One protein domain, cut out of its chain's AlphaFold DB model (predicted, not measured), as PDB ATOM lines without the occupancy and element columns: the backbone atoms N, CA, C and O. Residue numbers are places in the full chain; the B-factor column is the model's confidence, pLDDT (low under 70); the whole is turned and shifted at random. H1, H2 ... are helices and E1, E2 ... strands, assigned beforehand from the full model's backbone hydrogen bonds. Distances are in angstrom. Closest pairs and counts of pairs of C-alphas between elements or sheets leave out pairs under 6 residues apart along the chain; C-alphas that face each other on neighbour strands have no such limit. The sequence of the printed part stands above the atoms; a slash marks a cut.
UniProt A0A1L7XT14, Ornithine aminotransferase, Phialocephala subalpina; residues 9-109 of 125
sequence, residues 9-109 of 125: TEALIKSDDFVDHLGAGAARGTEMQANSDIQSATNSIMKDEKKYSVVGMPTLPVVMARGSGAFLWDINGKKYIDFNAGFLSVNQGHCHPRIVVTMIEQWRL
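This is residues 9 to 109 of the 125 residues of the protein "Ornithine aminotransferase" of Phialocephala subalpina (UniProt A0A1L7XT14). A small hairpin sheet of three strands, E1, E2 and E3, lies near the middle of a loose, open model; the long helix H2 runs past it on one side, and H3 sticks out with residues 98 to 109 on the opposite side. The short H1 lies near both H2 and E1, and no helix packs on the sheet or on another helix; residues 27 to 33 and 47 to 58, towards the two ends of H2, also stick out. The printed part has 101 residues with three named helices and three named strands, in the order H1 H2 E1 E2 E3 H3. The sheet runs E1 - E2 - E3, all antiparallel, and the class is mixed, helices and strands. The whole is loose, with a radius of gyration of the C-alphas of 16.1 A, and spans 47 by 35 by 29 A.

Find C-alpha 64 at (29.476, 35.702, -30.621); from there E1 runs through residues 64 to 68. E2 follows at residues 71 to 74, and E3 at residues 79 to 81. Go back to C-alpha 28 at (51.764, 43.787, -36.850), where H2 begins; it runs 36.4 A through residues 28 to 52. Before it, H1 takes residues 9 to 13, 6.5 A long. Look last at H3, residues 97 to 107, 15.3 A long, which ends at C-alpha 107 at (6.259, 41.104, -39.993).

Begin with the sheet, a meander, each strand the antiparallel neighbour of the one before. E1 and E2 form a hairpin, their directions 159 degrees apart; look for N 65 and O 73 at 2.8 A and N 68 and O 71 at 3.0 A, both within hydrogen-bond range. E2 and E3 form a hairpin at 141 degrees, with N 80 and O 72 at 2.8 A. E1 and E3 are the edge strands. H1, H2 and H3 are not on the sheet. The closest C-alphas of H1 and E1 are those of Ile 13 and Ala 65, 7.8 A apart. H1 and H2 are close but not clearly touching, their closest C-alphas being those of Thr 9 and Ile 45, 7.9 A apart. H3 is apart from H1 and H2. Every O i to N i+4 pair is within hydrogen-bond range in H1 and H3; in H2 it is 19 of 21.

The C-alphas of Gly 29 and Leu 109 are the two farthest apart, at 50.5 A. The printed part has no cut. The links from H1 to H2, H2 to E1 and E3 to H3 are long, with 14, 11 and 15 residues; those within the sheet are tight. In the B-factor column the mean pLDDT of the printed part is 79.7; residues 9 to 34 are under 70.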
ATOM      1  N   THR A   9      28.550  49.294 -27.272       40.22
ATOM      2  CA  THR A   9      28.025  47.987 -27.688       40.22
ATOM      3  C   THR A   9      26.969  48.095 -28.795       40.22
ATOM      4  O   THR A   9      26.996  47.332 -29.755       40.22
ATOM      5  N   GLU A  10      26.058  49.068 -28.711       38.03
ATOM      6  CA  GLU A  10      25.033  49.310 -29.738       38.03
ATOM      7  C   GLU A  10      25.608  49.924 -31.019       38.03
ATOM      8  O   GLU A  10      25.047  49.721 -32.097       38.03
ATOM      9  N   ALA A  11      26.713  50.669 -30.916       38.34
ATOM     10  CA  ALA A  11      27.435  51.190 -32.075       38.34
ATOM     11  C   ALA A  11      28.177  50.074 -32.836       38.34
ATOM     12  O   ALA A  11      28.196  50.101 -34.062       38.34
ATOM     13  N   LEU A  12      28.710  49.070 -32.125       43.75
ATOM     14  CA  LEU A  12      29.376  47.903 -32.721       43.75
ATOM     15  C   LEU A  12      28.419  46.988 -33.509       43.75
ATOM     16  O   LEU A  12      28.801  46.426 -34.530       43.75
ATOM     17  N   ILE A  13      27.180  46.819 -33.035       44.44
ATOM     18  CA  ILE A  13      26.205  45.863 -33.601       44.44
ATOM     19  C   ILE A  13      25.495  46.413 -34.855       44.44
ATOM     20  O   ILE A  13      25.000  45.642 -35.670       44.44
ATOM     21  N   LYS A  14      25.418  47.741 -35.022       40.03
ATOM     22  CA  LYS A  14      24.587  48.393 -36.056       40.03
ATOM     23  C   LYS A  14      25.225  48.552 -37.436       40.03
ATOM     24  O   LYS A  14      24.539  49.020 -38.341       40.03
ATOM     25  N   SER A  15      26.492  48.204 -37.621       40.88
ATOM     26  CA  SER A  15      27.086  48.187 -38.957       40.88
ATOM     27  C   SER A  15      27.060  46.764 -39.494       40.88
ATOM     28  O   SER A  15      27.806  45.914 -39.008       40.88
ATOM     29  N   ASP A  16      26.254  46.541 -40.533       40.22
ATOM     30  CA  ASP A  16      26.265  45.316 -41.348       40.22
ATOM     31  C   ASP A  16      27.677  45.002 -41.913       40.22
ATOM     32  O   ASP A  16      27.951  43.872 -42.305       40.22
ATOM     33  N   ASP A  17      28.597  45.974 -41.843       45.09
ATOM     34  CA  ASP A  17      29.991  45.919 -42.289       45.09
ATOM     35  C   ASP A  17      31.029  45.563 -41.191       45.09
ATOM     36  O   ASP A  17      32.211  45.395 -41.503       45.09
ATOM     37  N   PHE A  18      30.655  45.450 -39.903       45.38
ATOM     38  CA  PHE A  18      31.639  45.332 -38.798       45.38
ATOM     39  C   PHE A  18      32.558  44.107 -38.930       45.38
ATOM     40  O   PHE A  18      33.760  44.180 -38.684       45.38
ATOM     41  N   VAL A  19      31.991  42.965 -39.326       44.84
ATOM     42  CA  VAL A  19      32.711  41.681 -39.347       44.84
ATOM     43  C   VAL A  19      33.454  41.460 -40.669       44.84
ATOM     44  O   VAL A  19      34.486  40.791 -40.680       44.84
ATOM     45  N   ASP A  20      32.985  42.048 -41.771       41.94
ATOM     46  CA  ASP A  20      33.586  41.834 -43.093       41.94
ATOM     47  C   ASP A  20      34.893  42.642 -43.284       41.94
ATOM     48  O   ASP A  20      35.733  42.268 -44.105       41.94
ATOM     49  N   HIS A  21      35.140  43.681 -42.473       40.44
ATOM     50  CA  HIS A  21      36.364  44.497 -42.532       40.44
ATOM     51  C   HIS A  21      37.488  44.099 -41.559       40.44
ATOM     52  O   HIS A  21      38.628  44.517 -41.760       40.44
ATOM     53  N   LEU A  22      37.232  43.256 -40.554       45.47
ATOM     54  CA  LEU A  22      38.259  42.834 -39.581       45.47
ATOM     55  C   LEU A  22      39.197  41.724 -40.103       45.47
ATOM     56  O   LEU A  22      40.171  41.377 -39.442       45.47
ATOM     57  N   GLY A  23      38.933  41.178 -41.297       39.81
ATOM     58  CA  GLY A  23      39.715  40.094 -41.908       39.81
ATOM     59  C   GLY A  23      40.815  40.519 -42.892       39.81
ATOM     60  O   GLY A  23      41.545  39.655 -43.378       39.81
ATOM     61  N   ALA A  24      40.952  41.808 -43.218       39.59
ATOM     62  CA  ALA A  24      41.989  42.294 -44.132       39.59
ATOM     63  C   ALA A  24      43.204  42.793 -43.330       39.59
ATOM     64  O   ALA A  24      43.155  43.858 -42.723       39.59
ATOM     65  N   GLY A  25      44.272  41.986 -43.303       40.44
ATOM     66  CA  GLY A  25      45.450  42.147 -42.442       40.44
ATOM     67  C   GLY A  25      45.977  43.581 -42.306       40.44
ATOM     68  O   GLY A  25      46.421  44.195 -43.279       40.44
ATOM     69  N   ALA A  26      45.964  44.080 -41.070       40.19
ATOM     70  CA  ALA A  26      46.614  45.320 -40.669       40.19
ATOM     71  C   ALA A  26      48.056  45.041 -40.201       40.19
ATOM     72  O   ALA A  26      48.417  43.919 -39.866       40.19
ATOM     73  N   ALA A  27      48.924  46.054 -40.187       41.25
ATOM     74  CA  ALA A  27      50.328  45.905 -39.799       41.25
ATOM     75  C   ALA A  27      50.493  45.322 -38.373       41.25
ATOM     76  O   ALA A  27      49.742  45.665 -37.461       41.25
ATOM     77  N   ARG A  28      51.533  44.508 -38.131       47.78
ATOM     78  CA  ARG A  28      51.764  43.787 -36.850       47.78
ATOM     79  C   ARG A  28      51.711  44.652 -35.576       47.78
ATOM     80  O   ARG A  28      51.389  44.145 -34.507       47.78
ATOM     81  N   GLY A  29      52.029  45.947 -35.667       43.06
ATOM     82  CA  GLY A  29      51.920  46.890 -34.542       43.06
ATOM     83  C   GLY A  29      50.482  47.331 -34.235       43.06
ATOM     84  O   GLY A  29      50.136  47.530 -33.077       43.06
ATOM     85  N   THR A  30      49.629  47.429 -35.256       55.81
ATOM     86  CA  THR A  30      48.196  47.740 -35.110       55.81
ATOM     87  C   THR A  30      47.382  46.524 -34.659       55.81
ATOM     88  O   THR A  30      46.405  46.685 -33.936       55.81
ATOM     89  N   GLU A  31      47.824  45.308 -34.997       58.66
ATOM     90  CA  GLU A  31      47.171  44.057 -34.579       58.66
ATOM     91  C   GLU A  31      47.231  43.835 -33.057       58.66
ATOM     92  O   GLU A  31      46.258  43.386 -32.458       58.66
ATOM     93  N   MET A  32      48.349  44.170 -32.400       59.81
ATOM     94  CA  MET A  32      48.508  43.945 -30.955       59.81
ATOM     95  C   MET A  32      47.620  44.879 -30.115       59.81
ATOM     96  O   MET A  32      47.017  44.424 -29.144       59.81
ATOM     97  N   GLN A  33      47.487  46.146 -30.524       62.75
ATOM     98  CA  GLN A  33      46.589  47.109 -29.881       62.75
ATOM     99  C   GLN A  33      45.114  46.763 -30.143       62.75
ATOM    100  O   GLN A  33      44.310  46.742 -29.213       62.75
ATOM    101  N   ALA A  34      44.769  46.394 -31.381       63.78
ATOM    102  CA  ALA A  34      43.419  45.950 -31.722       63.78
ATOM    103  C   ALA A  34      42.999  44.714 -30.904       63.78
ATOM    104  O   ALA A  34      41.897  44.673 -30.361       63.78
ATOM    105  N   ASN A  35      43.900  43.743 -30.722       71.50
ATOM    106  CA  ASN A  35      43.634  42.560 -29.902       71.50
ATOM    107  C   ASN A  35      43.417  42.901 -28.417       71.50
ATOM    108  O   ASN A  35      42.546  42.310 -27.777       71.50
ATOM    109  N   SER A  36      44.163  43.862 -27.854       73.50
ATOM    110  CA  SER A  36      43.927  44.306 -26.472       73.50
ATOM    111  C   SER A  36      42.596  45.038 -26.308       73.50
ATOM    112  O   SER A  36      41.907  44.842 -25.303       73.50
ATOM    113  N   ASP A  37      42.201  45.828 -27.305       78.62
ATOM    114  CA  ASP A  37      40.954  46.592 -27.275       78.62
ATOM    115  C   ASP A  37      39.734  45.657 -27.368       78.62
ATOM    116  O   ASP A  37      38.787  45.791 -26.589       78.62
ATOM    117  N   ILE A  38      39.777  44.637 -28.234       78.25
ATOM    118  CA  ILE A  38      38.689  43.652 -28.353       78.25
ATOM    119  C   ILE A  38      38.621  42.731 -27.123       78.25
ATOM    120  O   ILE A  38      37.529  42.385 -26.659       78.25
ATOM    121  N   GLN A  39      39.760  42.376 -26.518       79.81
ATOM    122  CA  GLN A  39      39.763  41.636 -25.252       79.81
ATOM    123  C   GLN A  39      39.122  42.457 -24.123       79.81
ATOM    124  O   GLN A  39      38.356  41.924 -23.315       79.81
ATOM    125  N   SER A  40      39.401  43.763 -24.083       82.38
ATOM    126  CA  SER A  40      38.756  44.700 -23.161       82.38
ATOM    127  C   SER A  40      37.241  44.764 -23.394       82.38
ATOM    128  O   SER A  40      36.464  44.659 -22.442       82.38
ATOM    129  N   ALA A  41      36.807  44.825 -24.658       85.44
ATOM    130  CA  ALA A  41      35.394  44.801 -25.031       85.44
ATOM    131  C   ALA A  41      34.701  43.490 -24.620       85.44
ATOM    132  O   ALA A  41      33.639  43.531 -23.999       85.44
ATOM    133  N   THR A  42      35.329  42.336 -24.878       87.00
ATOM    134  CA  THR A  42      34.842  41.009 -24.455       87.00
ATOM    135  C   THR A  42      34.585  40.986 -22.948       87.00
ATOM    136  O   THR A  42      33.493  40.644 -22.496       87.00
ATOM    137  N   ASN A  43      35.577  41.415 -22.163       89.19
ATOM    138  CA  ASN A  43      35.482  41.447 -20.707       89.19
ATOM    139  C   ASN A  43      34.389  42.409 -20.222       89.19
ATOM    140  O   ASN A  43      33.701  42.110 -19.245       89.19
ATOM    141  N   SER A  44      34.219  43.552 -20.894       90.44
ATOM    142  CA  SER A  44      33.154  44.506 -20.579       90.44
ATOM    143  C   SER A  44      31.771  43.900 -20.812       90.44
ATOM    144  O   SER A  44      30.937  43.957 -19.912       90.44
ATOM    145  N   ILE A  45      31.545  43.256 -21.963       90.31
ATOM    146  CA  ILE A  45      30.268  42.604 -22.298       90.31
ATOM    147  C   ILE A  45      29.932  41.525 -21.264       90.31
ATOM    148  O   ILE A  45      28.834  41.514 -20.713       90.31
ATOM    149  N   MET A  46      30.898  40.667 -20.925       89.62
ATOM    150  CA  MET A  46      30.704  39.619 -19.917       89.62
ATOM    151  C   MET A  46      30.431  40.189 -18.515       89.62
ATOM    152  O   MET A  46      29.654  39.626 -17.740       89.62
ATOM    153  N   LYS A  47      31.072  41.311 -18.160       90.69
ATOM    154  CA  LYS A  47      30.833  42.003 -16.888       90.69
ATOM    155  C   LYS A  47      29.424  42.589 -16.830       90.69
ATOM    156  O   LYS A  47      28.779  42.475 -15.786       90.69
ATOM    157  N   ASP A  48      28.963  43.193 -17.918       90.62
ATOM    158  CA  ASP A  48      27.612  43.738 -18.017       90.62
ATOM    159  C   ASP A  48      26.569  42.619 -17.960       90.62
ATOM    160  O   ASP A  48      25.628  42.716 -17.174       90.62
ATOM    161  N   GLU A  49      26.780  41.508 -18.669       89.12
ATOM    162  CA  GLU A  49      25.911  40.330 -18.580       89.12
ATOM    163  C   GLU A  49      25.817  39.819 -17.136       89.12
ATOM    164  O   GLU A  49      24.724  39.642 -16.611       89.12
ATOM    165  N   LYS A  50      26.942  39.690 -16.424       88.38
ATOM    166  CA  LYS A  50      26.935  39.278 -15.010       88.38
ATOM    167  C   LYS A  50      26.194  40.258 -14.092       88.38
ATOM    168  O   LYS A  50      25.672  39.851 -13.056       88.38
ATOM    169  N   LYS A  51      26.210  41.552 -14.415       92.25
ATOM    170  CA  LYS A  51      25.590  42.605 -13.601       92.25
ATOM    171  C   LYS A  51      24.086  42.719 -13.847       92.25
ATOM    172  O   LYS A  51      23.351  43.001 -12.904       92.25
ATOM    173  N   TYR A  52      23.655  42.564 -15.097       92.62
ATOM    174  CA  TYR A  52      22.290  42.865 -15.530       92.62
ATOM    175  C   TYR A  52      21.449  41.623 -15.851       92.62
ATOM    176  O   TYR A  52      20.222  41.721 -15.846       92.62
ATOM    177  N   SER A  53      22.066  40.464 -16.081       88.44
ATOM    178  CA  SER A  53      21.361  39.201 -16.304       88.44
ATOM    179  C   SER A  53      21.243  38.390 -15.017       88.44
ATOM    180  O   SER A  53      22.113  38.404 -14.146       88.44
ATOM    181  N   VAL A  54      20.159  37.622 -14.911       89.25
ATOM    182  CA  VAL A  54      20.036  36.594 -13.874       89.25
ATOM    183  C   VAL A  54      21.006  35.463 -14.206       89.25
ATOM    184  O   VAL A  54      21.004  34.950 -15.325       89.25
ATOM    185  N   VAL A  55      21.830  35.064 -13.237       79.94
ATOM    186  CA  VAL A  55      22.799  33.977 -13.423       79.94
ATOM    187  C   VAL A  55      22.048  32.652 -13.573       79.94
ATOM    188  O   VAL A  55      21.467  32.149 -12.614       79.94
ATOM    189  N   GLY A  56      22.043  32.120 -14.796       80.25
ATOM    190  CA  GLY A  56      21.483  30.817 -15.146       80.25
ATOM    191  C   GLY A  56      22.573  29.757 -15.292       80.25
ATOM    192  O   GLY A  56      23.288  29.443 -14.343       80.25
ATOM    193  N   MET A  57      22.696  29.189 -16.493       79.50
ATOM    194  CA  MET A  57      23.717  28.181 -16.789       79.50
ATOM    195  C   MET A  57      25.111  28.800 -16.980       79.50
ATOM    196  O   MET A  57      25.207  29.909 -17.509       79.50
ATOM    197  N   PRO A  58      26.193  28.088 -16.606       85.00
ATOM    198  CA  PRO A  58      27.553  28.516 -16.919       85.00
ATOM    199  C   PRO A  58      27.746  28.710 -18.428       85.00
ATOM    200  O   PRO A  58      27.374  27.845 -19.223       85.00
ATOM    201  N   THR A  59      28.352  29.831 -18.814       87.00
ATOM    202  CA  THR A  59      28.651  30.172 -20.208       87.00
ATOM    203  C   THR A  59      30.141  30.024 -20.502       87.00
ATOM    204  O   THR A  59      30.992  30.123 -19.614       87.00
ATOM    205  N   LEU A  60      30.472  29.759 -21.767       89.50
ATOM    206  CA  LEU A  60      31.854  29.824 -22.237       89.50
ATOM    207  C   LEU A  60      32.286  31.298 -22.343       89.50
ATOM    208  O   LEU A  60      31.458  32.136 -22.700       89.50
ATOM    209  N   PRO A  61      33.566  31.632 -22.089       89.12
ATOM    210  CA  PRO A  61      34.070  33.005 -22.155       89.12
ATOM    211  C   PRO A  61      34.317  33.445 -23.609       89.12
ATOM    212  O   PRO A  61      35.438  33.761 -23.998       89.12
ATOM    213  N   VAL A  62      33.275  33.407 -24.438       90.62
ATOM    214  CA  VAL A  62      33.297  33.799 -25.850       90.62
ATOM    215  C   VAL A  62      32.052  34.618 -26.165       90.62
ATOM    216  O   VAL A  62      30.948  34.262 -25.761       90.62
ATOM    217  N   VAL A  63      32.230  35.713 -26.900       92.81
ATOM    218  CA  VAL A  63      31.139  36.608 -27.295       92.81
ATOM    219  C   VAL A  63      30.942  36.495 -28.802       92.81
ATOM    220  O   VAL A  63      31.797  36.922 -29.577       92.81
ATOM    221  N   MET A  64      29.827  35.891 -29.212       94.06
ATOM    222  CA  MET A  64      29.476  35.702 -30.621       94.06
ATOM    223  C   MET A  64      28.860  36.977 -31.205       94.06
ATOM    224  O   MET A  64      27.988  37.581 -30.588       94.06
ATOM    225  N   ALA A  65      29.293  37.360 -32.403       94.06
ATOM    226  CA  ALA A  65      28.833  38.548 -33.119       94.06
ATOM    227  C   ALA A  65      27.957  38.214 -34.337       94.06
ATOM    228  O   ALA A  65      27.075  38.989 -34.696       94.06
ATOM    229  N   ARG A  66      28.191  37.065 -34.990       95.31
ATOM    230  CA  ARG A  66      27.497  36.682 -36.231       95.31
ATOM    231  C   ARG A  66      27.301  35.173 -36.329       95.31
ATOM    232  O   ARG A  66      28.151  34.406 -35.884       95.31
ATOM    233  N   GLY A  67      26.219  34.759 -36.990       96.38
ATOM    234  CA  GLY A  67      25.974  33.376 -37.397       96.38
ATOM    235  C   GLY A  67      25.495  33.278 -38.846       96.38
ATOM    236  O   GLY A  67      24.775  34.148 -39.329       96.38
ATOM    237  N   SER A  68      25.913  32.231 -39.557       97.06
ATOM    238  CA  SER A  68      25.454  31.921 -40.917       97.06
ATOM    239  C   SER A  68      25.683  30.446 -41.242       97.06
ATOM    240  O   SER A  68      26.810  29.947 -41.156       97.06
ATOM    241  N   GLY A  69      24.616  29.734 -41.613       97.00
ATOM    242  CA  GLY A  69      24.687  28.293 -41.860       97.00
ATOM    243  C   GLY A  69      25.157  27.544 -40.608       97.00
ATOM    244  O   GLY A  69      24.625  27.759 -39.521       97.00
ATOM    245  N   ALA A  70      26.175  26.695 -40.745       97.81
ATOM    246  CA  ALA A  70      26.764  25.943 -39.631       97.81
ATOM    247  C   ALA A  70      27.851  26.714 -38.852       97.81
ATOM    248  O   ALA A  70      28.564  26.116 -38.049       97.81
ATOM    249  N   PHE A  71      28.038  28.012 -39.114       98.12
ATOM    250  CA  PHE A  71      29.169  28.772 -38.586       98.12
ATOM    251  C   PHE A  71      28.752  29.933 -37.686       98.12
ATOM    252  O   PHE A  71      27.728  30.581 -37.916       98.12
ATOM    253  N   LEU A  72      29.613  30.219 -36.711       97.12
ATOM    254  CA  LEU A  72      29.567  31.381 -35.829       97.12
ATOM    255  C   LEU A  72      30.880  32.161 -35.923       97.12
ATOM    256  O   LEU A  72      31.932  31.578 -36.180       97.12
ATOM    257  N   TRP A  73      30.821  33.465 -35.687       95.69
ATOM    258  CA  TRP A  73      31.985  34.338 -35.582       95.69
ATOM    259  C   TRP A  73      31.922  35.089 -34.261       95.69
ATOM    260  O   TRP A  73      30.873  35.647 -33.928       95.69
ATOM    261  N   ASP A  74      33.027  35.102 -33.517       92.88
ATOM    262  CA  ASP A  74      33.148  35.961 -32.339       92.88
ATOM    263  C   ASP A  74      33.444  37.418 -32.721       92.88
ATOM    264  O   ASP A  74      33.644  37.749 -33.891       92.88
ATOM    265  N   ILE A  75      33.463  38.307 -31.727       88.12
ATOM    266  CA  ILE A  75      33.775  39.730 -31.929       88.12
ATOM    267  C   ILE A  75      35.214  39.989 -32.418       88.12
ATOM    268  O   ILE A  75      35.495  41.091 -32.876       88.12
ATOM    269  N   ASN A  76      36.111  38.993 -32.356       85.94
ATOM    270  CA  ASN A  76      37.452  39.051 -32.954       85.94
ATOM    271  C   ASN A  76      37.455  38.567 -34.418       85.94
ATOM    272  O   ASN A  76      38.512  38.481 -35.039       85.94
ATOM    273  N   GLY A  77      36.301  38.169 -34.964       86.38
ATOM    274  CA  GLY A  77      36.185  37.589 -36.299       86.38
ATOM    275  C   GLY A  77      36.634  36.127 -36.392       86.38
ATOM    276  O   GLY A  77      36.649  35.564 -37.491       86.38
ATOM    277  N   LYS A  78      36.969  35.463 -35.276       91.31
ATOM    278  CA  LYS A  78      37.333  34.044 -35.310       91.31
ATOM    279  C   LYS A  78      36.097  33.214 -35.640       91.31
ATOM    280  O   LYS A  78      35.061  33.332 -34.992       91.31
ATOM    281  N   LYS A  79      36.232  32.359 -36.654       94.94
ATOM    282  CA  LYS A  79      35.171  31.491 -37.168       94.94
ATOM    283  C   LYS A  79      35.159  30.142 -36.444       94.94
ATOM    284  O   LYS A  79      36.194  29.491 -36.316       94.94
ATOM    285  N   TYR A  80      33.975  29.698 -36.047       96.69
ATOM    286  CA  TYR A  80      33.709  28.435 -35.362       96.69
ATOM    287  C   TYR A  80      32.678  27.623 -36.147       96.69
ATOM    288  O   TYR A  80      31.781  28.198 -36.761       96.69
ATOM    289  N   ILE A  81      32.783  26.293 -36.108       97.69
ATOM    290  CA  ILE A  81      31.696  25.396 -36.525       97.69
ATOM    291  C   ILE A  81      30.806  25.159 -35.303       97.69
ATOM    292  O   ILE A  81      31.310  24.774 -34.247       97.69
ATOM    293  N   ASP A  82      29.502  25.385 -35.439       97.44
ATOM    294  CA  ASP A  82      28.531  25.156 -34.371       97.44
ATOM    295  C   ASP A  82      28.077  23.689 -34.356       97.44
ATOM    296  O   ASP A  82      27.295  23.252 -35.197       97.44
ATOM    297  N   PHE A  83      28.570  22.934 -33.375       95.88
ATOM    298  CA  PHE A  83      28.174  21.543 -33.122       95.88
ATOM    299  C   PHE A  83      27.026  21.401 -32.109       95.88
ATOM    300  O   PHE A  83      26.588  20.286 -31.842       95.88
ATOM    301  N   ASN A  84      26.536  22.504 -31.532       94.25
ATOM    302  CA  ASN A  84      25.398  22.502 -30.612       94.25
ATOM    303  C   ASN A  84      24.076  22.796 -31.344       94.25
ATOM    304  O   ASN A  84      23.021  22.291 -30.959       94.25
ATOM    305  N   ALA A  85      24.122  23.635 -32.386       94.19
ATOM    306  CA  ALA A  85      22.961  24.080 -33.159       94.19
ATOM    307  C   ALA A  85      21.817  24.619 -32.275       94.19
ATOM    308  O   ALA A  85      20.634  24.410 -32.560       94.19
ATOM    309  N   GLY A  86      22.168  25.291 -31.171       92.06
ATOM    310  CA  GLY A  86      21.213  25.844 -30.208       92.06
ATOM    311  C   GLY A  86      20.226  24.807 -29.671       92.06
ATOM    312  O   GLY A  86      19.019  25.036 -29.734       92.06
ATOM    313  N   PHE A  87      20.712  23.653 -29.204       94.12
ATOM    314  CA  PHE A  87      19.862  22.519 -28.816       94.12
ATOM    315  C   PHE A  87      18.911  22.096 -29.947       94.12
ATOM    316  O   PHE A  87      17.709  21.941 -29.740       94.12
ATOM    317  N   LEU A  88      19.457  21.935 -31.159       93.62
ATOM    318  CA  LEU A  88      18.733  21.582 -32.393       93.62
ATOM    319  C   LEU A  88      17.769  22.658 -32.932       93.62
ATOM    320  O   LEU A  88      17.078  22.426 -33.926       93.62
ATOM    321  N   SER A  89      17.719  23.843 -32.322       96.69
ATOM    322  CA  SER A  89      16.819  24.926 -32.744       96.69
ATOM    323  C   SER A  89      17.184  25.514 -34.108       96.69
ATOM    324  O   SER A  89      16.311  26.017 -34.810       96.69
ATOM    325  N   VAL A  90      18.462  25.460 -34.496       97.00
ATOM    326  CA  VAL A  90      18.957  26.025 -35.763       97.00
ATOM    327  C   VAL A  90      19.456  24.948 -36.726       97.00
ATOM    328  O   VAL A  90      20.462  25.125 -37.406       97.00
ATOM    329  N   ASN A  91      18.739  23.825 -36.831       96.56
ATOM    330  CA  ASN A  91      19.080  22.736 -37.761       96.56
ATOM    331  C   ASN A  91      19.157  23.179 -39.235       96.56
ATOM    332  O   ASN A  91      19.905  22.601 -40.016       96.56
ATOM    333  N   GLN A  92      18.402  24.207 -39.631       96.69
ATOM    334  CA  GLN A  92      18.460  24.798 -40.976       96.69
ATOM    335  C   GLN A  92      19.676  25.724 -41.167       96.69
ATOM    336  O   GLN A  92      19.894  26.240 -42.260       96.69
ATOM    337  N   GLY A  93      20.462  25.936 -40.113       97.50
ATOM    338  CA  GLY A  93      21.565  26.880 -40.054       97.50
ATOM    339  C   GLY A  93      21.150  28.255 -39.535       97.50
ATOM    340  O   GLY A  93      20.017  28.714 -39.716       97.50
ATOM    341  N   HIS A  94      22.106  28.934 -38.902       98.00
ATOM    342  CA  HIS A  94      21.968  30.314 -38.445       98.00
ATOM    343  C   HIS A  94      21.579  31.230 -39.608       98.00
ATOM    344  O   HIS A  94      22.163  31.148 -40.693       98.00
ATOM    345  N   CYS A  95      20.603  32.110 -39.370       96.81
ATOM    346  CA  CYS A  95      20.173  33.151 -40.308       96.81
ATOM    347  C   CYS A  95      19.861  32.639 -41.730       96.81
ATOM    348  O   CYS A  95      20.208  33.290 -42.715       96.81
ATOM    349  N   HIS A  96      19.204  31.478 -41.856       97.50
ATOM    350  CA  HIS A  96      18.873  30.902 -43.162       97.50
ATOM    351  C   HIS A  96      18.073  31.902 -44.036       97.50
ATOM    352  O   HIS A  96      16.969  32.299 -43.638       97.50
ATOM    353  N   PRO A  97      18.550  32.269 -45.248       95.50
ATOM    354  CA  PRO A  97      18.008  33.391 -46.022       95.50
ATOM    355  C   PRO A  97      16.502  33.308 -46.267       95.50
ATOM    356  O   PRO A  97      15.777  34.279 -46.069       95.50
ATOM    357  N   ARG A  98      16.000  32.118 -46.619       96.00
ATOM    358  CA  ARG A  98      14.567  31.913 -46.867       96.00
ATOM    359  C   ARG A  98      13.704  32.174 -45.627       96.00
ATOM    360  O   ARG A  98      12.618  32.727 -45.763       96.00
ATOM    361  N   ILE A  99      14.179  31.799 -44.435       96.06
ATOM    362  CA  ILE A  99      13.439  31.990 -43.178       96.06
ATOM    363  C   ILE A  99      13.419  33.478 -42.828       96.06
ATOM    364  O   ILE A  99      12.354  34.028 -42.559       96.06
ATOM    365  N   VAL A 100      14.580  34.135 -42.899       96.62
ATOM    366  CA  VAL A 100      14.730  35.567 -42.601       96.62
ATOM    367  C   VAL A 100      13.854  36.417 -43.523       96.62
ATOM    368  O   VAL A 100      13.076  37.232 -43.033       96.62
ATOM    369  N   VAL A 101      13.922  36.193 -44.839       96.12
ATOM    370  CA  VAL A 101      13.118  36.936 -45.825       96.12
ATOM    371  C   VAL A 101      11.626  36.759 -45.554       96.12
ATOM    372  O   VAL A 101      10.917  37.746 -45.376       96.12
ATOM    373  N   THR A 102      11.167  35.512 -45.420       95.56
ATOM    374  CA  THR A 102       9.754  35.200 -45.155       95.56
ATOM    375  C   THR A 102       9.254  35.860 -43.865       95.56
ATOM    376  O   THR A 102       8.158  36.420 -43.826       95.56
ATOM    377  N   MET A 103      10.054  35.807 -42.793       95.69
ATOM    378  CA  MET A 103       9.708  36.420 -41.511       95.69
ATOM    379  C   MET A 103       9.553  37.937 -41.651       95.69
ATOM    380  O   MET A 103       8.544  38.484 -41.208       95.69
ATOM    381  N   ILE A 104      10.514  38.610 -42.295       96.25
ATOM    382  CA  ILE A 104      10.479  40.062 -42.519       96.25
ATOM    383  C   ILE A 104       9.260  40.454 -43.358       96.25
ATOM    384  O   ILE A 104       8.565  41.414 -43.018       96.25
ATOM    385  N   GLU A 105       8.978  39.719 -44.435       95.38
ATOM    386  CA  GLU A 105       7.820  39.967 -45.296       95.38
ATOM    387  C   GLU A 105       6.504  39.902 -44.516       95.38
ATOM    388  O   GLU A 105       5.676  40.805 -44.634       95.38
ATOM    389  N   GLN A 106       6.325  38.883 -43.672       94.69
ATOM    390  CA  GLN A 106       5.123  38.761 -42.851       94.69
ATOM    391  C   GLN A 106       5.066  39.828 -41.746       94.69
ATOM    392  O   GLN A 106       4.009  40.418 -41.513       94.69
ATOM    393  N   TRP A 107       6.188  40.121 -41.082       96.12
ATOM    394  CA  TRP A 107       6.259  41.104 -39.993       96.12
ATOM    395  C   TRP A 107       5.972  42.535 -40.438       96.12
ATOM    396  O   TRP A 107       5.411  43.304 -39.661       96.12
ATOM    397  N   ARG A 108       6.287  42.890 -41.689       96.00
ATOM    398  CA  ARG A 108       5.914  44.189 -42.280       96.00
ATOM    399  C   ARG A 108       4.407  44.381 -42.434       96.00
ATOM    400  O   ARG A 108       3.964  45.491 -42.710       96.00
ATOM    401  N   LEU A 109       3.630  43.310 -42.301       94.19
ATOM    402  CA  LEU A 109       2.201  43.311 -42.573       94.19
ATOM    403  C   LEU A 109       1.393  43.075 -41.305       94.19
ATOM    404  O   LEU A 109       0.499  43.857 -40.996       94.19
TER     405      LEU A 109